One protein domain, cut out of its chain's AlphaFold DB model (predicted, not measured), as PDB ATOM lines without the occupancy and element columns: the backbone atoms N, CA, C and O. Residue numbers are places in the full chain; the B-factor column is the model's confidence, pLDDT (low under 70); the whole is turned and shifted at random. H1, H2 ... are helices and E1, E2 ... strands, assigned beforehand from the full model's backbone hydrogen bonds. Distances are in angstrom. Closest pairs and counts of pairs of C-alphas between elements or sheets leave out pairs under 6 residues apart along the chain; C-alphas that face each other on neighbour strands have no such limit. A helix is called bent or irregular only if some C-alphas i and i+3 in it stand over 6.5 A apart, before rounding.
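This is residues 17 to 57 and 95 to 218 of the 284 residues of the protein "Tau95 domain-containing protein" of Phycomyces blakesleeanus (strain ATCC 8743b / DSM 1359 / FGSC 10004 / NBRC 33097 / NRRL 1555) (UniProt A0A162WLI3). One long helix, H3, makes the core, with strand E1 of the two-stranded sheet E1 E2 crossing it at a slant and packed on its residues 147 to 158, short helix H2 on another side, and a second long helix, H4, folding back from it in a staggered helical hairpin that extends beyond H3's first residue. A second small sheet, E3 E4, has H1 packed on it, while residues 17 to 42 make a long looped stretch, H5 packs on H4 near its last residues, and H6 touches no helix; the centres of H6 and H5 are the farthest from the mean of the C-alphas, at 18.7 A and 17.0 A. The 165 printed residues hold six named helices and four named strands, in the order H1 E1 E2 H2 E3 E4 H3 H4 H5 H6; both sheets are antiparallel and the class is mixed, helices and strands. The whole is compact, with a radius of gyration of the C-alphas of 16.4 A and spans of 45 by 43 by 30 A.

Residues 20 to 21 pair with 33 to 34, antiparallel. A tight link joins H1, residues 43 to 48, to E1, residues 50 to 54. E1 and E2, residues 108 to 112, are antiparallel at 159 degrees, with N 51 and O 111 2.8 A apart. H2, residues 119 to 125, only just touches H3, residues 144 to 163, with 3 pairs of C-alphas within 8 A, the closest Ile 121 and Leu 150 at 7.1 A. E3, residues 131 to 136, and E4, residues 140 to 142, form an antiparallel hairpin, with N 132 and O 141 2.7 A apart. The closest C-alphas of H1 and E4 are those of Ala 46 and Tyr 141, 5.6 A apart. Those of E1 and H3 are Thr 53 and Arg 155, 5.7 A apart. H3 touches H4, residues 171 to 189, with residues 145 to 146 alone, Cys 145 and Lys 180 having the closest C-alphas at 6.7 A; this helical hairpin has a shallow tilt of 21 degrees, opposite ways. H4 only just touches H5, residues 194 to 200, with 3 pairs of C-alphas within 8 A, closest at Ala 187 and Ile 197, 7.0 A. H6, residues 208 to 213, touches no helix. Every O i to N i+4 pair is within hydrogen-bond range in H5 and H6, against 2 of 3 in H2, 15 of 16 in H3, 12 of 15 in H4 and 0 of 2 in H1, where 2 of 3 O i to N i+3 pairs are.

H1 begins at C-alpha 43, (207.992, 224.678, 215.958). E1 measures 12.9 A, E2 13.6 A and E3 11.1 A. H3 measures 28.9 A from C-alpha 144 at (192.935, 226.307, 215.143), and H4 28.6 A, with a kink of 28 degrees near residue 179. H6 ends at C-alpha 213, (171.678, 218.556, 217.755). H1 and H4 are only just irregular: C-alphas 44 and 47 are 6.9 A apart, and 175 and 178 7.0 A.

The two farthest C-alphas, of Ser 18 and Arg 214, are 49.6 A apart. Residues 58 to 94 are not printed, and C-alphas 57 and 95 are 23.1 A apart across the cut. Of the links printed whole, none is long. The mean pLDDT of the printed part is 76.9; residues 55 to 57, 95 to 107, 161 to 173 and 192 to 218 are under 70.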
ATOM      1  N   PRO A  17     210.583 212.191 236.984       89.69
ATOM      2  CA  PRO A  17     210.632 213.518 237.605       89.69
ATOM      3  C   PRO A  17     212.048 214.087 237.783       89.69
ATOM      4  O   PRO A  17     212.219 215.303 237.848       89.69
ATOM      5  N   SER A  18     213.075 213.228 237.856       89.38
ATOM      6  CA  SER A  18     214.472 213.661 238.014       89.38
ATOM      7  C   SER A  18     215.121 214.138 236.710       89.38
ATOM      8  O   SER A  18     216.116 214.856 236.751       89.38
ATOM      9  N   ILE A  19     214.554 213.775 235.553       90.12
ATOM     10  CA  ILE A  19     215.117 214.082 234.226       90.12
ATOM     11  C   ILE A  19     214.162 214.865 233.316       90.12
ATOM     12  O   ILE A  19     214.589 215.397 232.289       90.12
ATOM     13  N   ALA A  20     212.880 214.931 233.668       92.56
ATOM     14  CA  ALA A  20     211.826 215.502 232.853       92.56
ATOM     15  C   ALA A  20     210.724 216.149 233.702       92.56
ATOM     16  O   ALA A  20     210.527 215.817 234.870       92.56
ATOM     17  N   TYR A  21     209.963 217.027 233.062       91.19
ATOM     18  CA  TYR A  21     208.761 217.658 233.589       91.19
ATOM     19  C   TYR A  21     207.565 217.375 232.667       91.19
ATOM     20  O   TYR A  21     207.728 216.891 231.543       91.19
ATOM     21  N   THR A  22     206.355 217.675 233.132       91.19
ATOM     22  CA  THR A  22     205.122 217.559 232.344       91.19
ATOM     23  C   THR A  22     204.348 218.872 232.377       91.19
ATOM     24  O   THR A  22     204.486 219.672 233.303       91.19
ATOM     25  N   PHE A  23     203.527 219.110 231.355       87.19
ATOM     26  CA  PHE A  23     202.524 220.171 231.405       87.19
ATOM     27  C   PHE A  23     201.225 219.634 232.008       87.19
ATOM     28  O   PHE A  23     200.791 218.533 231.655       87.19
ATOM     29  N   ARG A  24     200.594 220.441 232.872       85.06
ATOM     30  CA  ARG A  24     199.251 220.171 233.413       85.06
ATOM     31  C   ARG A  24     198.197 220.186 232.306       85.06
ATOM     32  O   ARG A  24     197.370 219.287 232.235       85.06
ATOM     33  N   ASP A  25     198.279 221.181 231.430       84.12
ATOM     34  CA  ASP A  25     197.323 221.428 230.356       84.12
ATOM     35  C   ASP A  25     198.036 221.905 229.073       84.12
ATOM     36  O   ASP A  25     199.227 222.237 229.079       84.12
ATOM     37  N   GLY A  26     197.311 221.912 227.959       88.25
ATOM     38  CA  GLY A  26     197.737 222.431 226.675       88.25
ATOM     39  C   GLY A  26     198.194 221.351 225.691       88.25
ATOM     40  O   GLY A  26     197.967 220.152 225.881       88.25
ATOM     41  N   PRO A  27     198.884 221.751 224.610       91.19
ATOM     42  CA  PRO A  27     199.119 220.886 223.454       91.19
ATOM     43  C   PRO A  27     200.097 219.736 223.726       91.19
ATOM     44  O   PRO A  27     200.100 218.753 222.992       91.19
ATOM     45  N   TRP A  28     200.917 219.841 224.776       92.44
ATOM     46  CA  TRP A  28     201.863 218.807 225.221       92.44
ATOM     47  C   TRP A  28     201.505 218.239 226.603       92.44
ATOM     48  O   TRP A  28     202.379 217.719 227.298       92.44
ATOM     49  N   ARG A  29     200.238 218.344 227.031       86.44
ATOM     50  CA  ARG A  29     199.773 217.710 228.274       86.44
ATOM     51  C   ARG A  29     200.093 216.212 228.274       86.44
ATOM     52  O   ARG A  29     200.100 215.578 227.223       86.44
ATOM     53  N   PHE A  30     200.391 215.648 229.439       81.06
ATOM     54  CA  PHE A  30     200.787 214.236 229.600       81.06
ATOM     55  C   PHE A  30     202.060 213.790 228.845       81.06
ATOM     56  O   PHE A  30     202.406 212.610 228.885       81.06
ATOM     57  N   CYS A  31     202.797 214.699 228.195       86.44
ATOM     58  CA  CYS A  31     204.133 214.413 227.673       86.44
ATOM     59  C   CYS A  31     205.189 214.614 228.762       86.44
ATOM     60  O   CYS A  31     205.218 215.664 229.403       86.44
ATOM     61  N   TRP A  32     206.115 213.664 228.890       89.50
ATOM     62  CA  TRP A  32     207.362 213.866 229.630       89.50
ATOM     63  C   TRP A  32     208.381 214.582 228.745       89.50
ATOM     64  O   TRP A  32     208.798 214.062 227.708       89.50
ATOM     65  N   ILE A  33     208.772 215.782 229.157       91.00
ATOM     66  CA  ILE A  33     209.683 216.665 228.431       91.00
ATOM     67  C   ILE A  33     210.954 216.814 229.253       91.00
ATOM     68  O   ILE A  33     210.899 217.161 230.426       91.00
ATOM     69  N   LEU A  34     212.105 216.555 228.641       93.00
ATOM     70  CA  LEU A  34     213.394 216.652 229.324       93.00
ATOM     71  C   LEU A  34     213.666 218.079 229.816       93.00
ATOM     72  O   LEU A  34     213.380 219.053 229.111       93.00
ATOM     73  N   TYR A  35     214.286 218.201 230.991       91.94
ATOM     74  CA  TYR A  35     214.735 219.500 231.491       91.94
ATOM     75  C   TYR A  35     215.673 220.193 230.491       91.94
ATOM     76  O   TYR A  35     216.501 219.560 229.833       91.94
ATOM     77  N   GLY A  36     215.528 221.514 230.364       93.31
ATOM     78  CA  GLY A  36     216.278 222.333 229.404       93.31
ATOM     79  C   GLY A  36     215.660 222.410 228.003       93.31
ATOM     80  O   GLY A  36     216.113 223.216 227.190       93.31
ATOM     81  N   ILE A  37     214.609 221.638 227.718       94.44
ATOM     82  CA  ILE A  37     213.826 221.750 226.483       94.44
ATOM     83  C   ILE A  37     212.513 222.454 226.799       94.44
ATOM     84  O   ILE A  37     211.790 222.014 227.677       94.44
ATOM     85  N   ASP A  38     212.178 223.500 226.043       93.75
ATOM     86  CA  ASP A  38     210.836 224.085 226.047       93.75
ATOM     87  C   ASP A  38     210.229 223.927 224.646       93.75
ATOM     88  O   ASP A  38     210.714 224.567 223.703       93.75
ATOM     89  N   PRO A  39     209.191 223.087 224.465       94.50
ATOM     90  CA  PRO A  39     208.610 222.860 223.151       94.50
ATOM     91  C   PRO A  39     207.955 224.122 222.583       94.50
ATOM     92  O   PRO A  39     207.805 224.221 221.370       94.50
ATOM     93  N   ARG A  40     207.635 225.126 223.412       93.88
ATOM     94  CA  ARG A  40     207.005 226.380 222.970       93.88
ATOM     95  C   ARG A  40     207.962 227.350 222.274       93.88
ATOM     96  O   ARG A  40     207.519 228.374 221.766       93.88
ATOM     97  N   LYS A  41     209.265 227.045 222.263       94.25
ATOM     98  CA  LYS A  41     210.300 227.886 221.641       94.25
ATOM     99  C   LYS A  41     210.661 227.476 220.215       94.25
ATOM    100  O   LYS A  41     211.310 228.249 219.520       94.25
ATOM    101  N   ASP A  42     210.319 226.258 219.800       93.62
ATOM    102  CA  ASP A  42     210.680 225.724 218.487       93.62
ATOM    103  C   ASP A  42     209.532 224.906 217.876       93.62
ATOM    104  O   ASP A  42     209.069 223.909 218.443       93.62
ATOM    105  N   SER A  43     209.098 225.306 216.681       94.69
ATOM    106  CA  SER A  43     207.992 224.678 215.958       94.69
ATOM    107  C   SER A  43     208.289 223.241 215.522       94.69
ATOM    108  O   SER A  43     207.359 222.477 215.258       94.69
ATOM    109  N   LYS A  44     209.554 222.789 215.548       93.50
ATOM    110  CA  LYS A  44     209.898 221.375 215.297       93.50
ATOM    111  C   LYS A  44     209.218 220.410 216.271       93.50
ATOM    112  O   LYS A  44     209.107 219.217 215.968       93.50
ATOM    113  N   TYR A  45     208.796 220.902 217.440       94.44
ATOM    114  CA  TYR A  45     208.101 220.109 218.447       94.44
ATOM    115  C   TYR A  45     206.580 220.017 218.225       94.44
ATOM    116  O   TYR A  45     205.912 219.279 218.953       94.44
ATOM    117  N   ALA A  46     206.034 220.689 217.202       93.81
ATOM    118  CA  ALA A  46     204.611 220.658 216.850       93.81
ATOM    119  C   ALA A  46     204.089 219.233 216.609       93.81
ATOM    120  O   ALA A  46     203.010 218.863 217.063       93.81
ATOM    121  N   LYS A  47     204.886 218.382 215.953       92.88
ATOM    122  CA  LYS A  47     204.538 216.974 215.693       92.88
ATOM    123  C   LYS A  47     204.448 216.096 216.945       92.88
ATOM    124  O   LYS A  47     204.006 214.963 216.840       92.88
ATOM    125  N   TYR A  48     204.878 216.576 218.108       92.75
ATOM    126  CA  TYR A  48     204.758 215.834 219.366       92.75
ATOM    127  C   TYR A  48     203.586 216.302 220.230       92.75
ATOM    128  O   TYR A  48     203.448 215.866 221.374       92.75
ATOM    129  N   GLN A  49     202.766 217.215 219.709       93.06
ATOM    130  CA  GLN A  49     201.527 217.595 220.366       93.06
ATOM    131  C   GLN A  49     200.569 216.400 220.442       93.06
ATOM    132  O   GLN A  49     200.602 215.498 219.599       93.06
ATOM    133  N   GLN A  50     199.718 216.417 221.459       89.00
ATOM    134  CA  GLN A  50     198.706 215.402 221.710       89.00
ATOM    135  C   GLN A  50     197.396 215.730 220.990       89.00
ATOM    136  O   GLN A  50     196.970 216.884 220.912       89.00
ATOM    137  N   VAL A  51     196.719 214.687 220.530       88.19
ATOM    138  CA  VAL A  51     195.355 214.696 220.006       88.19
ATOM    139  C   VAL A  51     194.511 213.769 220.871       88.19
ATOM    140  O   VAL A  51     194.806 212.582 220.989       88.19
ATOM    141  N   ASP A  52     193.467 214.322 221.488       83.94
ATOM    142  CA  ASP A  52     192.474 213.561 222.250       83.94
ATOM    143  C   ASP A  52     191.333 213.149 221.324       83.94
ATOM    144  O   ASP A  52     190.785 213.965 220.579       83.94
ATOM    145  N   THR A  53     190.972 211.875 221.388       79.56
ATOM    146  CA  THR A  53     189.782 211.338 220.746       79.56
ATOM    147  C   THR A  53     188.897 210.717 221.816       79.56
ATOM    148  O   THR A  53     189.216 209.679 222.397       79.56
ATOM    149  N   ARG A  54     187.761 211.361 222.090       75.06
ATOM    150  CA  ARG A  54     186.740 210.847 223.006       75.06
ATOM    151  C   ARG A  54     185.573 210.282 222.211       75.06
ATOM    152  O   ARG A  54     185.039 210.933 221.313       75.06
ATOM    153  N   LYS A  55     185.177 209.049 222.533       68.56
ATOM    154  CA  LYS A  55     183.958 208.441 221.994       68.56
ATOM    155  C   LYS A  55     182.745 209.099 222.674       68.56
ATOM    156  O   LYS A  55     182.680 209.123 223.909       68.56
ATOM    157  N   PRO A  56     181.769 209.594 221.903       63.06
ATOM    158  CA  PRO A  56     180.541 210.116 222.473       63.06
ATOM    159  C   PRO A  56     179.677 208.986 223.017       63.06
ATOM    160  O   PRO A  56     179.781 207.842 222.567       63.06
ATOM    161  N   VAL A  57     178.817 209.311 223.976       60.34
ATOM    162  CA  VAL A  57     177.878 208.345 224.546       60.34
ATOM    163  C   VAL A  57     176.657 208.254 223.635       60.34
ATOM    164  O   VAL A  57     176.004 209.261 223.356       60.34
ATOM    165  N   GLN A  95     199.975 201.820 221.185       48.38
ATOM    166  CA  GLN A  95     200.173 203.277 221.324       48.38
ATOM    167  C   GLN A  95     200.438 203.964 219.975       48.38
ATOM    168  O   GLN A  95     200.197 205.155 219.829       48.38
ATOM    169  N   VAL A  96     200.856 203.202 218.959       49.28
ATOM    170  CA  VAL A  96     200.994 203.690 217.583       49.28
ATOM    171  C   VAL A  96     199.660 203.523 216.861       49.28
ATOM    172  O   VAL A  96     199.167 202.399 216.713       49.28
ATOM    173  N   PHE A  97     199.086 204.627 216.382       44.62
ATOM    174  CA  PHE A  97     197.891 204.589 215.543       44.62
ATOM    175  C   PHE A  97     198.288 204.183 214.119       44.62
ATOM    176  O   PHE A  97     198.524 205.011 213.243       44.62
ATOM    177  N   SER A  98     198.410 202.880 213.884       43.19
ATOM    178  CA  SER A  98     198.513 202.323 212.534       43.19
ATOM    179  C   SER A  98     197.119 202.208 211.910       43.19
ATOM    180  O   SER A  98     196.142 202.018 212.628       43.19
ATOM    181  N   ALA A  99     197.010 202.248 210.579       46.66
ATOM    182  CA  ALA A  99     195.745 202.000 209.864       46.66
ATOM    183  C   ALA A  99     195.121 200.618 210.179       46.66
ATOM    184  O   ALA A  99     193.965 200.368 209.860       46.66
ATOM    185  N   GLU A 100     195.899 199.745 210.816       43.91
ATOM    186  CA  GLU A 100     195.552 198.396 211.260       43.91
ATOM    187  C   GLU A 100     195.366 198.292 212.792       43.91
ATOM    188  O   GLU A 100     195.194 197.196 213.327       43.91
ATOM    189  N   ALA A 101     195.461 199.406 213.530       50.34
ATOM    190  CA  ALA A 101     195.438 199.408 214.990       50.34
ATOM    191  C   ALA A 101     194.048 199.046 215.536       50.34
ATOM    192  O   ALA A 101     193.037 199.660 215.203       50.34
ATOM    193  N   THR A 102     194.034 198.037 216.409       51.56
ATOM    194  CA  THR A 102     192.865 197.601 217.179       51.56
ATOM    195  C   THR A 102     192.379 198.721 218.095       51.56
ATOM    196  O   THR A 102     193.181 199.520 218.580       51.56
ATOM    197  N   GLU A 103     191.062 198.752 218.306       53.69
ATOM    198  CA  GLU A 103     190.334 199.763 219.066       53.69
ATOM    199  C   GLU A 103     191.074 200.259 220.318       53.69
ATOM    200  O   GLU A 103     191.636 199.445 221.061       53.69
ATOM    201  N   PRO A 104     191.015 201.569 220.624       57.66
ATOM    202  CA  PRO A 104     191.434 202.027 221.936       57.66
ATOM    203  C   PRO A 104     190.602 201.310 223.003       57.66
ATOM    204  O   PRO A 104     189.367 201.282 222.926       57.66
ATOM    205  N   SER A 105     191.295 200.735 223.989       54.22
ATOM    206  CA  SER A 105     190.701 199.985 225.104       54.22
ATOM    207  C   SER A 105     189.796 200.846 225.992       54.22
ATOM    208  O   SER A 105     189.006 200.316 226.769       54.22
ATOM    209  N   THR A 106     189.888 202.170 225.865       60.12
ATOM    210  CA  THR A 106     189.193 203.173 226.673       60.12
ATOM    211  C   THR A 106     188.324 204.110 225.826       60.12
ATOM    212  O   THR A 106     188.473 204.230 224.607       60.12
ATOM    213  N   ARG A 107     187.370 204.788 226.485       63.53
ATOM    214  CA  ARG A 107     186.460 205.771 225.862       63.53
ATOM    215  C   ARG A 107     187.198 207.006 225.337       63.53
ATOM    216  O   ARG A 107     186.798 207.552 224.312       63.53
ATOM    217  N   SER A 108     188.243 207.429 226.037       70.12
ATOM    218  CA  SER A 108     189.173 208.474 225.613       70.12
ATOM    219  C   SER A 108     190.498 207.825 225.236       70.12
ATOM    220  O   SER A 108     190.963 206.919 225.934       70.12
ATOM    221  N   ALA A 109     191.076 208.264 224.125       75.81
ATOM    222  CA  ALA A 109     192.401 207.871 223.686       75.81
ATOM    223  C   ALA A 109     193.189 209.112 223.283       75.81
ATOM    224  O   ALA A 109     192.722 209.918 222.474       75.81
ATOM    225  N   LEU A 110     194.383 209.243 223.858       82.25
ATOM    226  CA  LEU A 110     195.337 210.292 223.532       82.25
ATOM    227  C   LEU A 110     196.414 209.719 222.616       82.25
ATOM    228  O   LEU A 110     197.004 208.682 222.918       82.25
ATOM    229  N   TYR A 111     196.672 210.424 221.522       86.38
ATOM    230  CA  TYR A 111     197.693 210.076 220.545       86.38
ATOM    231  C   TYR A 111     198.645 211.244 220.341       86.38
ATOM    232  O   TYR A 111     198.206 212.385 220.202       86.38
ATOM    233  N   GLN A 112     199.940 210.963 220.221       89.44
ATOM    234  CA  GLN A 112     200.873 211.952 219.696       89.44
ATOM    235  C   GLN A 112     200.737 212.035 218.185       89.44
ATOM    236  O   GLN A 112     200.619 211.017 217.502       89.44
ATOM    237  N   LEU A 113     200.807 213.250 217.642       90.25
ATOM    238  CA  LEU A 113     200.714 213.458 216.197       90.25
ATOM    239  C   LEU A 113     201.785 212.665 215.421       90.25
ATOM    240  O   LEU A 113     201.510 212.158 214.338       90.25
ATOM    241  N   CYS A 114     202.986 212.496 215.981       89.38
ATOM    242  CA  CYS A 114     204.060 211.716 215.366       89.38
ATOM    243  C   CYS A 114     203.776 210.211 215.286       89.38
ATOM    244  O   CYS A 114     204.373 209.536 214.447       89.38
ATOM    245  N   ASP A 115     202.865 209.706 216.117       85.25
ATOM    246  CA  ASP A 115     202.511 208.286 216.197       85.25
ATOM    247  C   ASP A 115     201.336 207.929 215.275       85.25
ATOM    248  O   ASP A 115     200.960 206.760 215.149       85.25
ATOM    249  N   ILE A 116     200.762 208.927 214.597       86.00
ATOM    250  CA  ILE A 116     199.710 208.739 213.602       86.00
ATOM    251  C   ILE A 116     200.343 208.207 212.318       86.00
ATOM    252  O   ILE A 116     201.107 208.892 211.646       86.00
ATOM    253  N   GLY A 117     200.000 206.970 211.959       78.31
ATOM    254  CA  GLY A 117     200.548 206.226 210.828       78.31
ATOM    255  C   GLY A 117     199.930 206.545 209.462       78.31
ATOM    256  O   GLY A 117     200.545 206.216 208.448       78.31
ATOM    257  N   ASN A 118     198.751 207.170 209.421       82.38
ATOM    258  CA  ASN A 118     197.994 207.429 208.193       82.38
ATOM    259  C   ASN A 118     198.654 208.512 207.316       82.38
ATOM    260  O   ASN A 118     198.941 209.603 207.802       82.38
ATOM    261  N   GLU A 119     198.868 208.214 206.032       85.69
ATOM    262  CA  GLU A 119     199.613 209.088 205.114       85.69
ATOM    263  C   GLU A 119     198.901 210.421 204.836       85.69
ATOM    264  O   GLU A 119     199.544 211.471 204.829       85.69
ATOM    265  N   ASP A 120     197.572 210.407 204.710       82.56
ATOM    266  CA  ASP A 120     196.781 211.615 204.452       82.56
ATOM    267  C   ASP A 120     196.902 212.592 205.629       82.56
ATOM    268  O   ASP A 120     197.195 213.775 205.448       82.56
ATOM    269  N   ILE A 121     196.776 212.087 206.859       87.38
ATOM    270  CA  ILE A 121     196.913 212.899 208.076       87.38
ATOM    271  C   ILE A 121     198.373 213.339 208.276       87.38
ATOM    272  O   ILE A 121     198.630 214.498 208.610       87.38
ATOM    273  N   LYS A 122     199.350 212.462 208.010       89.50
ATOM    274  CA  LYS A 122     200.781 212.808 208.059       89.50
ATOM    275  C   LYS A 122     201.144 213.934 207.099       89.50
ATOM    276  O   LYS A 122     201.993 214.757 207.445       89.50
ATOM    277  N   SER A 123     200.527 213.981 205.916       90.25
ATOM    278  CA  SER A 123     200.777 215.047 204.941       90.25
ATOM    279  C   SER A 123     200.404 216.426 205.499       90.25
ATOM    280  O   SER A 123     201.095 217.407 205.239       90.25
ATOM    281  N   ILE A 124     199.372 216.484 206.345       91.44
ATOM    282  CA  ILE A 124     198.884 217.706 206.990       91.44
ATOM    283  C   ILE A 124     199.754 218.061 208.196       91.44
ATOM    284  O   ILE A 124     200.165 219.210 208.327       91.44
ATOM    285  N   ILE A 125     200.099 217.079 209.034       92.69
ATOM    286  CA  ILE A 125     200.976 217.256 210.206       92.69
ATOM    287  C   ILE A 125     202.336 217.839 209.803       92.69
ATOM    288  O   ILE A 125     202.864 218.719 210.475       92.69
ATOM    289  N   ASN A 126     202.912 217.357 208.700       92.81
ATOM    290  CA  ASN A 126     204.241 217.779 208.259       92.81
ATOM    291  C   ASN A 126     204.227 219.022 207.353       92.81
ATOM    292  O   ASN A 126     205.292 219.440 206.896       92.81
ATOM    293  N   ASN A 127     203.062 219.611 207.065       93.31
ATOM    294  CA  ASN A 127     202.975 220.764 206.176       93.31
ATOM    295  C   ASN A 127     203.323 222.067 206.925       93.31
ATOM    296  O   ASN A 127     202.548 222.501 207.781       93.31
ATOM    297  N   PRO A 128     204.427 222.756 206.573       92.88
ATOM    298  CA  PRO A 128     204.828 223.986 207.250       92.88
ATOM    299  C   PRO A 128     203.829 225.136 207.057       92.88
ATOM    300  O   PRO A 128     203.779 226.035 207.889       92.88
ATOM    301  N   ALA A 129     202.995 225.116 206.009       93.31
ATOM    302  CA  ALA A 129     201.989 226.157 205.775       93.31
ATOM    303  C   ALA A 129     200.899 226.204 206.862       93.31
ATOM    304  O   ALA A 129     200.217 227.227 206.997       93.31
ATOM    305  N   TYR A 130     200.749 225.104 207.607       94.06
ATOM    306  CA  TYR A 130     199.765 224.910 208.669       94.06
ATOM    307  C   TYR A 130     200.336 225.116 210.078       94.06
ATOM    308  O   TYR A 130     199.612 224.952 211.061       94.06
ATOM    309  N   ILE A 131     201.615 225.484 210.167       94.25
ATOM    310  CA  ILE A 131     202.344 225.705 211.411       94.25
ATOM    311  C   ILE A 131     202.500 227.224 211.624       94.25
ATOM    312  O   ILE A 131     202.872 227.963 210.712       94.25
ATOM    313  N   LYS A 132     202.168 227.694 212.826       92.44
ATOM    314  CA  LYS A 132     202.328 229.054 213.350       92.44
ATOM    315  C   LYS A 132     203.769 229.258 213.821       92.44
ATOM    316  O   LYS A 132     204.447 228.306 214.203       92.44
ATOM    317  N   GLU A 133     204.225 230.506 213.851       90.00
ATOM    318  CA  GLU A 133     205.530 230.841 214.441       90.00
ATOM    319  C   GLU A 133     205.500 230.761 215.972       90.00
ATOM    320  O   GLU A 133     206.442 230.267 216.588       90.00
ATOM    321  N   VAL A 134     204.395 231.206 216.576       90.44
ATOM    322  CA  VAL A 134     204.186 231.224 218.026       90.44
ATOM    323  C   VAL A 134     203.056 230.257 218.381       90.44
ATOM    324  O   VAL A 134     201.995 230.314 217.750       90.44
ATOM    325  N   PRO A 135     203.249 229.365 219.367       93.25
ATOM    326  CA  PRO A 135     202.220 228.419 219.756       93.25
ATOM    327  C   PRO A 135     201.152 229.079 220.631       93.25
ATOM    328  O   PRO A 135     201.446 229.940 221.459       93.25
ATOM    329  N   THR A 136     199.912 228.617 220.503       89.94
ATOM    330  CA  THR A 136     198.794 229.009 221.372       89.94
ATOM    331  C   THR A 136     198.569 227.971 222.479       89.94
ATOM    332  O   THR A 136     198.999 226.819 222.368       89.94
ATOM    333  N   LYS A 137     197.838 228.339 223.542       87.88
ATOM    334  CA  LYS A 137     197.450 227.395 224.610       87.88
ATOM    335  C   LYS A 137     196.560 226.253 224.086       87.88
ATOM    336  O   LYS A 137     196.683 225.128 224.555       87.88
ATOM    337  N   ARG A 138     195.703 226.517 223.090       85.44
ATOM    338  CA  ARG A 138     194.663 225.579 222.619       85.44
ATOM    339  C   ARG A 138     195.100 224.670 221.466       85.44
ATOM    340  O   ARG A 138     194.811 223.470 221.464       85.44
ATOM    341  N   SER A 139     195.763 225.228 220.455       88.44
ATOM    342  CA  SER A 139     196.169 224.518 219.228       88.44
ATOM    343  C   SER A 139     197.675 224.294 219.125       88.44
ATOM    344  O   SER A 139     198.139 223.562 218.243       88.44
ATOM    345  N   GLY A 140     198.452 224.869 220.046       93.56
ATOM    346  CA  GLY A 140     199.904 224.854 219.967       93.56
ATOM    347  C   GLY A 140     200.350 225.549 218.698       93.56
ATOM    348  O   GLY A 140     199.888 226.646 218.393       93.56
ATOM    349  N   TYR A 141     201.234 224.911 217.947       95.50
ATOM    350  CA  TYR A 141     201.733 225.477 216.704       95.50
ATOM    351  C   TYR A 141     200.792 225.318 215.516       95.50
ATOM    352  O   TYR A 141     201.098 225.865 214.471       95.50
ATOM    353  N   TYR A 142     199.685 224.588 215.593       95.12
ATOM    354  CA  TYR A 142     198.793 224.501 214.434       95.12
ATOM    355  C   TYR A 142     197.811 225.673 214.408       95.12
ATOM    356  O   TYR A 142     197.448 226.234 215.443       95.12
ATOM    357  N   TYR A 143     197.347 226.041 213.215       93.19
ATOM    358  CA  TYR A 143     196.129 226.848 213.099       93.19
ATOM    359  C   TYR A 143     194.959 226.132 213.773       93.19
ATOM    360  O   TYR A 143     194.910 224.900 213.772       93.19
ATOM    361  N   ASP A 144     194.046 226.880 214.385       88.38
ATOM    362  CA  ASP A 144     192.935 226.307 215.143       88.38
ATOM    363  C   ASP A 144     192.111 225.406 214.225       88.38
ATOM    364  O   ASP A 144     191.892 224.232 214.536       88.38
ATOM    365  N   CYS A 145     191.785 225.891 213.024       87.75
ATOM    366  CA  CYS A 145     191.091 225.096 212.012       87.75
ATOM    367  C   CYS A 145     191.819 223.780 211.664       87.75
ATOM    368  O   CYS A 145     191.166 222.755 211.453       87.75
ATOM    369  N   VAL A 146     193.155 223.775 211.662       91.75
ATOM    370  CA  VAL A 146     193.980 222.586 211.393       91.75
ATOM    371  C   VAL A 146     193.995 221.644 212.592       91.75
ATOM    372  O   VAL A 146     193.796 220.446 212.421       91.75
ATOM    373  N   ALA A 147     194.186 222.156 213.808       90.81
ATOM    374  CA  ALA A 147     194.151 221.347 215.023       90.81
ATOM    375  C   ALA A 147     192.790 220.650 215.183       90.81
ATOM    376  O   ALA A 147     192.727 219.463 215.505       90.81
ATOM    377  N   HIS A 148     191.700 221.364 214.901       86.19
ATOM    378  CA  HIS A 148     190.354 220.795 214.863       86.19
ATOM    379  C   HIS A 148     190.205 219.739 213.765       86.19
ATOM    380  O   HIS A 148     189.718 218.644 214.042       86.19
ATOM    381  N   PHE A 149     190.684 220.018 212.550       88.06
ATOM    382  CA  PHE A 149     190.678 219.042 211.462       88.06
ATOM    383  C   PHE A 149     191.428 217.754 211.839       88.06
ATOM    384  O   PHE A 149     190.925 216.663 211.587       88.06
ATOM    385  N   LEU A 150     192.606 217.860 212.462       89.44
ATOM    386  CA  LEU A 150     193.408 216.705 212.873       89.44
ATOM    387  C   LEU A 150     192.664 215.842 213.900       89.44
ATOM    388  O   LEU A 150     192.619 214.623 213.742       89.44
ATOM    389  N   ARG A 151     192.030 216.457 214.910       86.81
ATOM    390  CA  ARG A 151     191.197 215.737 215.892       86.81
ATOM    391  C   ARG A 151     190.052 214.983 215.207       86.81
ATOM    392  O   ARG A 151     189.868 213.792 215.457       86.81
ATOM    393  N   ASP A 152     189.333 215.649 214.304       82.88
ATOM    394  CA  ASP A 152     188.220 215.056 213.555       82.88
ATOM    395  C   ASP A 152     188.676 213.920 212.632       82.88
ATOM    396  O   ASP A 152     188.021 212.879 212.558       82.88
ATOM    397  N   ALA A 153     189.804 214.097 211.943       85.00
ATOM    398  CA  ALA A 153     190.348 213.104 211.027       85.00
ATOM    399  C   ALA A 153     190.760 211.822 211.762       85.00
ATOM    400  O   ALA A 153     190.405 210.726 211.332       85.00
ATOM    401  N   VAL A 154     191.451 211.950 212.900       83.62
ATOM    402  CA  VAL A 154     191.827 210.794 213.731       83.62
ATOM    403  C   VAL A 154     190.580 210.110 214.288       83.62
ATOM    404  O   VAL A 154     190.464 208.888 214.216       83.62
ATOM    405  N   ARG A 155     189.610 210.885 214.785       80.88
ATOM    406  CA  ARG A 155     188.365 210.349 215.339       80.88
ATOM    407  C   ARG A 155     187.558 209.557 214.315       80.88
ATOM    408  O   ARG A 155     187.178 208.426 214.612       80.88
ATOM    409  N   ARG A 156     187.311 210.116 213.126       78.44
ATOM    410  CA  ARG A 156     186.590 209.400 212.064       78.44
ATOM    411  C   ARG A 156     187.346 208.152 211.644       78.44
ATOM    412  O   ARG A 156     186.736 207.104 211.523       78.44
ATOM    413  N   LYS A 157     188.678 208.203 211.566       77.94
ATOM    414  CA  LYS A 157     189.460 207.016 211.218       77.94
ATOM    415  C   LYS A 157     189.334 205.903 212.262       77.94
ATOM    416  O   LYS A 157     189.289 204.732 211.896       77.94
ATOM    417  N   ILE A 158     189.233 206.252 213.546       75.56
ATOM    418  CA  ILE A 158     188.928 205.301 214.628       75.56
ATOM    419  C   ILE A 158     187.495 204.750 214.508       75.56
ATOM    420  O   ILE A 158     187.254 203.615 214.911       75.56
ATOM    421  N   GLU A 159     186.538 205.528 213.994       72.00
ATOM    422  CA  GLU A 159     185.159 205.085 213.729       72.00
ATOM    423  C   GLU A 159     185.081 204.177 212.479       72.00
ATOM    424  O   GLU A 159     184.520 203.088 212.576       72.00
ATOM    425  N   ASP A 160     185.744 204.525 211.372       72.31
ATOM    426  CA  ASP A 160     185.797 203.740 210.123       72.31
ATOM    427  C   ASP A 160     186.342 202.319 210.351       72.31
ATOM    428  O   ASP A 160     185.839 201.339 209.793       72.31
ATOM    429  N   VAL A 161     187.358 202.189 211.215       68.38
ATOM    430  CA  VAL A 161     187.927 200.890 211.612       68.38
ATOM    431  C   VAL A 161     186.881 199.996 212.302       68.38
ATOM    432  O   VAL A 161     186.970 198.773 212.192       68.38
ATOM    433  N   LYS A 162     185.870 200.571 212.973       62.25
ATOM    434  CA  LYS A 162     184.807 199.810 213.659       62.25
ATOM    435  C   LYS A 162     183.753 199.293 212.694       62.25
ATOM    436  O   LYS A 162     183.373 198.126 212.775       62.25
ATOM    437  N   ASP A 163     183.295 200.146 211.784       62.03
ATOM    438  CA  ASP A 163     182.124 199.841 210.958       62.03
ATOM    439  C   ASP A 163     182.465 198.977 209.732       62.03
ATOM    440  O   ASP A 163     181.563 198.527 209.027       62.03
ATOM    441  N   ARG A 164     183.761 198.701 209.480       57.91
ATOM    442  CA  ARG A 164     184.267 198.063 208.241       57.91
ATOM    443  C   ARG A 164     183.705 198.732 206.980       57.91
ATOM    444  O   ARG A 164     183.540 198.076 205.952       57.91
ATOM    445  N   ASN A 165     183.366 200.011 207.093       54.12
ATOM    446  CA  ASN A 165     182.751 200.788 206.036       54.12
ATOM    447  C   ASN A 165     183.827 201.334 205.099       54.12
ATOM    448  O   ASN A 165     184.974 201.550 205.502       54.12
ATOM    449  N   ASP A 166     183.439 201.533 203.841       52.50
ATOM    450  CA  ASP A 166     184.303 202.119 202.825       52.50
ATOM    451  C   ASP A 166     184.844 203.478 203.288       52.50
ATOM    452  O   ASP A 166     184.142 204.289 203.887       52.50
ATOM    453  N   GLN A 167     186.123 203.689 202.992       55.66
ATOM    454  CA  GLN A 167     186.945 204.839 203.352       55.66
ATOM    455  C   GLN A 167     186.226 206.159 203.023       55.66
ATOM    456  O   GLN A 167     186.195 206.583 201.865       55.66
ATOM    457  N   GLU A 168     185.632 206.813 204.027       55.19
ATOM    458  CA  GLU A 168     184.935 208.080 203.816       55.19
ATOM    459  C   GLU A 168     185.940 209.123 203.290       55.19
ATOM    460  O   GLU A 168     187.081 209.221 203.751       55.19
ATOM    461  N   SER A 169     185.566 209.853 202.236       57.50
ATOM    462  CA  SER A 169     186.510 210.672 201.468       57.50
ATOM    463  C   SER A 169     186.862 211.973 202.206       57.50
ATOM    464  O   SER A 169     186.224 213.015 202.025       57.50
ATOM    465  N   TYR A 170     187.929 211.927 203.012       64.62
ATOM    466  CA  TYR A 170     188.556 213.090 203.673       64.62
ATOM    467  C   TYR A 170     189.000 214.185 202.686       64.62
ATOM    468  O   TYR A 170     189.153 215.346 203.064       64.62
ATOM    469  N   GLU A 171     189.146 213.826 201.412       67.75
ATOM    470  CA  GLU A 171     189.535 214.672 200.284       67.75
ATOM    471  C   GLU A 171     188.772 216.008 200.221       67.75
ATOM    472  O   GLU A 171     189.351 217.054 199.925       67.75
ATOM    473  N   SER A 172     187.465 215.997 200.505       67.25
ATOM    474  CA  SER A 172     186.625 217.204 200.452       67.25
ATOM    475  C   SER A 172     186.986 218.225 201.536       67.25
ATOM    476  O   SER A 172     187.069 219.423 201.264       67.25
ATOM    477  N   LEU A 173     187.265 217.755 202.753       64.69
ATOM    478  CA  LEU A 173     187.632 218.605 203.880       64.69
ATOM    479  C   LEU A 173     189.070 219.112 203.740       64.69
ATOM    480  O   LEU A 173     189.316 220.293 203.991       64.69
ATOM    481  N   VAL A 174     189.984 218.260 203.262       76.06
ATOM    482  CA  VAL A 174     191.377 218.635 202.965       76.06
ATOM    483  C   VAL A 174     191.433 219.762 201.932       76.06
ATOM    484  O   VAL A 174     192.204 220.702 202.104       76.06
ATOM    485  N   LYS A 175     190.567 219.738 200.909       80.19
ATOM    486  CA  LYS A 175     190.483 220.806 199.895       80.19
ATOM    487  C   LYS A 175     190.062 222.163 200.454       80.19
ATOM    488  O   LYS A 175     190.526 223.178 199.955       80.19
ATOM    489  N   SER A 176     189.213 222.184 201.483       81.31
ATOM    490  CA  SER A 176     188.758 223.429 202.126       81.31
ATOM    491  C   SER A 176     189.743 223.994 203.157       81.31
ATOM    492  O   SER A 176     189.586 225.124 203.615       81.31
ATOM    493  N   LEU A 177     190.743 223.205 203.564       85.31
ATOM    494  CA  LEU A 177     191.645 223.557 204.658       85.31
ATOM    495  C   LEU A 177     192.546 224.770 204.348       85.31
ATOM    496  O   LEU A 177     192.663 225.628 205.220       85.31
ATOM    497  N   PRO A 178     193.135 224.913 203.140       88.81
ATOM    498  CA  PRO A 178     193.961 226.074 202.807       88.81
ATOM    499  C   PRO A 178     193.205 227.403 202.918       88.81
ATOM    500  O   PRO A 178     193.714 228.335 203.528       88.81
ATOM    501  N   GLU A 179     191.970 227.461 202.412       89.00
ATOM    502  CA  GLU A 179     191.123 228.663 202.464       89.00
ATOM    503  C   GLU A 179     190.815 229.072 203.914       89.00
ATOM    504  O   GLU A 179     190.898 230.245 204.276       89.00
ATOM    505  N   LYS A 180     190.534 228.095 204.790       88.44
ATOM    506  CA  LYS A 180     190.316 228.354 206.223       88.44
ATOM    507  C   LYS A 180     191.570 228.875 206.920       88.44
ATOM    508  O   LYS A 180     191.467 229.763 207.761       88.44
ATOM    509  N   VAL A 181     192.738 228.342 206.563       91.50
ATOM    510  CA  VAL A 181     194.024 228.786 207.117       91.50
ATOM    511  C   VAL A 181     194.347 230.210 206.673       91.50
ATOM    512  O   VAL A 181     194.822 230.997 207.486       91.50
ATOM    513  N   GLU A 182     194.093 230.564 205.413       90.62
ATOM    514  CA  GLU A 182     194.275 231.938 204.927       90.62
ATOM    515  C   GLU A 182     193.359 232.915 205.665       90.62
ATOM    516  O   GLU A 182     193.840 233.923 206.180       90.62
ATOM    517  N   LYS A 183     192.081 232.564 205.843       89.75
ATOM    518  CA  LYS A 183     191.140 233.372 206.628       89.75
ATOM    519  C   LYS A 183     191.588 233.550 208.086       89.75
ATOM    520  O   LYS A 183     191.508 234.654 208.619       89.75
ATOM    521  N   GLU A 184     192.071 232.488 208.736       87.69
ATOM    522  CA  GLU A 184     192.598 232.565 210.108       87.69
ATOM    523  C   GLU A 184     193.857 233.449 210.178       87.69
ATOM    524  O   GLU A 184     193.983 234.268 211.087       87.69
ATOM    525  N   LYS A 185     194.763 233.353 209.194       89.75
ATOM    526  CA  LYS A 185     195.948 234.226 209.092       89.75
ATOM    527  C   LYS A 185     195.565 235.696 208.947       89.75
ATOM    528  O   LYS A 185     196.137 236.537 209.635       89.75
ATOM    529  N   GLU A 186     194.612 236.007 208.071       88.06
ATOM    530  CA  GLU A 186     194.113 237.372 207.881       88.06
ATOM    531  C   GLU A 186     193.481 237.925 209.162       88.06
ATOM    532  O   GLU A 186     193.771 239.055 209.550       88.06
ATOM    533  N   ALA A 187     192.682 237.118 209.865       83.88
ATOM    534  CA  ALA A 187     192.068 237.528 211.124       83.88
ATOM    535  C   ALA A 187     193.113 237.812 212.221       83.88
ATOM    536  O   ALA A 187     193.017 238.826 212.914       83.88
ATOM    537  N   LEU A 188     194.153 236.976 212.327       83.50
ATOM    538  CA  LEU A 188     195.266 237.199 213.257       83.50
ATOM    539  C   LEU A 188     196.063 238.468 212.916       83.50
ATOM    540  O   LEU A 188     196.478 239.191 213.819       83.50
ATOM    541  N   LEU A 189     196.247 238.779 211.627       84.88
ATOM    542  CA  LEU A 189     196.896 240.024 211.184       84.88
ATOM    543  C   LEU A 189     196.075 241.273 211.525       84.88
ATOM    544  O   LEU A 189     196.651 242.330 211.785       84.88
ATOM    545  N   LEU A 190     194.746 241.158 211.539       83.44
ATOM    546  CA  LEU A 190     193.830 242.231 211.935       83.44
ATOM    547  C   LEU A 190     193.743 242.423 213.459       83.44
ATOM    548  O   LEU A 190     193.086 243.358 213.912       83.44
ATOM    549  N   GLY A 191     194.432 241.590 214.245       74.94
ATOM    550  CA  GLY A 191     194.477 241.696 215.701       74.94
ATOM    551  C   GLY A 191     193.254 241.117 216.411       74.94
ATOM    552  O   GLY A 191     193.080 241.388 217.598       74.94
ATOM    553  N   HIS A 192     192.426 240.326 215.722       69.19
ATOM    554  CA  HIS A 192     191.369 239.564 216.382       69.19
ATOM    555  C   HIS A 192     191.977 238.538 217.334       69.19
ATOM    556  O   HIS A 192     192.949 237.851 216.993       69.19
ATOM    557  N   SER A 193     191.408 238.427 218.534       61.75
ATOM    558  CA  SER A 193     191.830 237.390 219.469       61.75
ATOM    559  C   SER A 193     191.459 236.012 218.909       61.75
ATOM    560  O   SER A 193     190.490 235.853 218.165       61.75
ATOM    561  N   THR A 194     192.212 234.978 219.276       59.84
ATOM    562  CA  THR A 194     191.890 233.592 218.895       59.84
ATOM    563  C   THR A 194     190.497 233.163 219.365       59.84
ATOM    564  O   THR A 194     189.881 232.296 218.756       59.84
ATOM    565  N   GLU A 195     189.987 233.779 220.433       55.66
ATOM    566  CA  GLU A 195     188.651 233.532 220.985       55.66
ATOM    567  C   GLU A 195     187.551 234.119 220.090       55.66
ATOM    568  O   GLU A 195     186.569 233.436 219.800       55.66
ATOM    569  N   GLU A 196     187.740 235.337 219.574       55.97
ATOM    570  CA  GLU A 196     186.839 235.947 218.585       55.97
ATOM    571  C   GLU A 196     186.812 235.128 217.288       55.97
ATOM    572  O   GLU A 196     185.744 234.823 216.760       55.97
ATOM    573  N   ILE A 197     187.984 234.676 216.830       57.09
ATOM    574  CA  ILE A 197     188.122 233.834 215.637       57.09
ATOM    575  C   ILE A 197     187.430 232.479 215.834       57.09
ATOM    576  O   ILE A 197     186.738 232.012 214.932       57.09
ATOM    577  N   ALA A 198     187.594 231.837 216.994       54.25
ATOM    578  CA  ALA A 198     186.981 230.541 217.281       54.25
ATOM    579  C   ALA A 198     185.446 230.607 217.293       54.25
ATOM    580  O   ALA A 198     184.804 229.676 216.784       54.25
ATOM    581  N   ASN A 199     184.891 231.702 217.824       52.84
ATOM    582  CA  ASN A 199     183.458 231.989 217.847       52.84
ATOM    583  C   ASN A 199     182.915 232.283 216.436       52.84
ATOM    584  O   ASN A 199     181.900 231.706 216.044       52.84
ATOM    585  N   ASP A 200     183.625 233.085 215.636       46.19
ATOM    586  CA  ASP A 200     183.214 233.451 214.271       46.19
ATOM    587  C   ASP A 200     183.416 232.327 213.235       46.19
ATOM    588  O   ASP A 200     182.685 232.253 212.242       46.19
ATOM    589  N   LEU A 201     184.393 231.430 213.431       50.47
ATOM    590  CA  LEU A 201     184.578 230.243 212.581       50.47
ATOM    591  C   LEU A 201     183.664 229.067 212.954       50.47
ATOM    592  O   LEU A 201     183.718 228.043 212.266       50.47
ATOM    593  N   GLY A 202     182.824 229.194 213.991       49.62
ATOM    594  CA  GLY A 202     181.924 228.121 214.425       49.62
ATOM    595  C   GLY A 202     182.686 226.824 214.693       49.62
ATOM    596  O   GLY A 202     182.272 225.753 214.250       49.62
ATOM    597  N   THR A 203     183.862 226.921 215.323       46.72
ATOM    598  CA  THR A 203     184.828 225.814 215.375       46.72
ATOM    599  C   THR A 203     184.479 224.812 216.473       46.72
ATOM    600  O   THR A 203     185.194 224.612 217.449       46.72
ATOM    601  N   MET A 204     183.366 224.128 216.269       43.88
ATOM    602  CA  MET A 204     183.111 222.794 216.777       43.88
ATOM    603  C   MET A 204     182.674 221.969 215.571       43.88
ATOM    604  O   MET A 204     181.944 222.446 214.711       43.88
ATOM    605  N   SER A 205     183.205 220.753 215.461       46.66
ATOM    606  CA  SER A 205     182.992 219.863 214.321       46.66
ATOM    607  C   SER A 205     181.535 219.892 213.850       46.66
ATOM    608  O   SER A 205     180.649 219.417 214.561       46.66
ATOM    609  N   ASN A 206     181.298 220.394 212.632       46.62
ATOM    610  CA  ASN A 206     179.973 220.388 212.000       46.62
ATOM    611  C   ASN A 206     179.367 218.980 211.934       46.62
ATOM    612  O   ASN A 206     178.182 218.857 211.702       46.62
ATOM    613  N   SER A 207     180.153 217.912 212.124       52.59
ATOM    614  CA  SER A 207     179.615 216.552 212.248       52.59
ATOM    615  C   SER A 207     179.329 216.123 213.685       52.59
ATOM    616  O   SER A 207     178.484 215.264 213.897       52.59
ATOM    617  N   PHE A 208     180.026 216.676 214.678       49.28
ATOM    618  CA  PHE A 208     179.810 216.343 216.086       49.28
ATOM    619  C   PHE A 208     178.643 217.128 216.676       49.28
ATOM    620  O   PHE A 208     177.754 216.509 217.251       49.28
ATOM    621  N   ILE A 209     178.614 218.453 216.478       56.12
ATOM    622  CA  ILE A 209     177.473 219.284 216.882       56.12
ATOM    623  C   ILE A 209     176.219 218.813 216.172       56.12
ATOM    624  O   ILE A 209     175.232 218.565 216.839       56.12
ATOM    625  N   ASP A 210     176.269 218.594 214.860       56.38
ATOM    626  CA  ASP A 210     175.097 218.135 214.112       56.38
ATOM    627  C   ASP A 210     174.586 216.778 214.627       56.38
ATOM    628  O   ASP A 210     173.384 216.565 214.713       56.38
ATOM    629  N   ARG A 211     175.466 215.871 215.079       59.72
ATOM    630  CA  ARG A 211     175.050 214.624 215.753       59.72
ATOM    631  C   ARG A 211     174.475 214.869 217.157       59.72
ATOM    632  O   ARG A 211     173.552 214.157 217.542       59.72
ATOM    633  N   ILE A 212     174.986 215.841 217.916       56.94
ATOM    634  CA  ILE A 212     174.417 216.248 219.217       56.94
ATOM    635  C   ILE A 212     173.039 216.897 219.024       56.94
ATOM    636  O   ILE A 212     172.082 216.511 219.688       56.94
ATOM    637  N   GLU A 213     172.915 217.843 218.091       59.53
ATOM    638  CA  GLU A 213     171.678 218.556 217.755       59.53
ATOM    639  C   GLU A 213     170.614 217.615 217.185       59.53
ATOM    640  O   GLU A 213     169.435 217.738 217.520       59.53
ATOM    641  N   ARG A 214     171.023 216.618 216.389       64.69
ATOM    642  CA  ARG A 214     170.147 215.524 215.942       64.69
ATOM    643  C   ARG A 214     169.738 214.570 217.069       64.69
ATOM    644  O   ARG A 214     168.854 213.743 216.862       64.69
ATOM    645  N   GLY A 215     170.338 214.689 218.254       55.97
ATOM    646  CA  GLY A 215     170.078 213.816 219.398       55.97
ATOM    647  C   GLY A 215     170.656 212.410 219.232       55.97
ATOM    648  O   GLY A 215     170.262 211.501 219.960       55.97
ATOM    649  N   ASP A 216     171.585 212.223 218.291       57.12
ATOM    650  CA  ASP A 216     172.235 210.941 218.008       57.12
ATOM    651  C   ASP A 216     173.289 210.586 219.071       57.12
ATOM    652  O   ASP A 216     173.700 209.428 219.160       57.12
ATOM    653  N   ILE A 217     173.751 211.575 219.851       56.31
ATOM    654  CA  ILE A 217     174.760 211.479 220.919       56.31
ATOM    655  C   ILE A 217     174.548 212.577 221.974       56.31
ATOM    656  O   ILE A 217     174.057 213.654 221.650       56.31
ATOM    657  N   TYR A 218     174.966 212.335 223.220       52.47
ATOM    658  CA  TYR A 218     175.052 213.378 224.255       52.47
ATOM    659  C   TYR A 218     176.508 213.832 224.438       52.47
ATOM    660  O   TYR A 218     177.422 212.999 224.386       52.47
TER     661      TYR A 218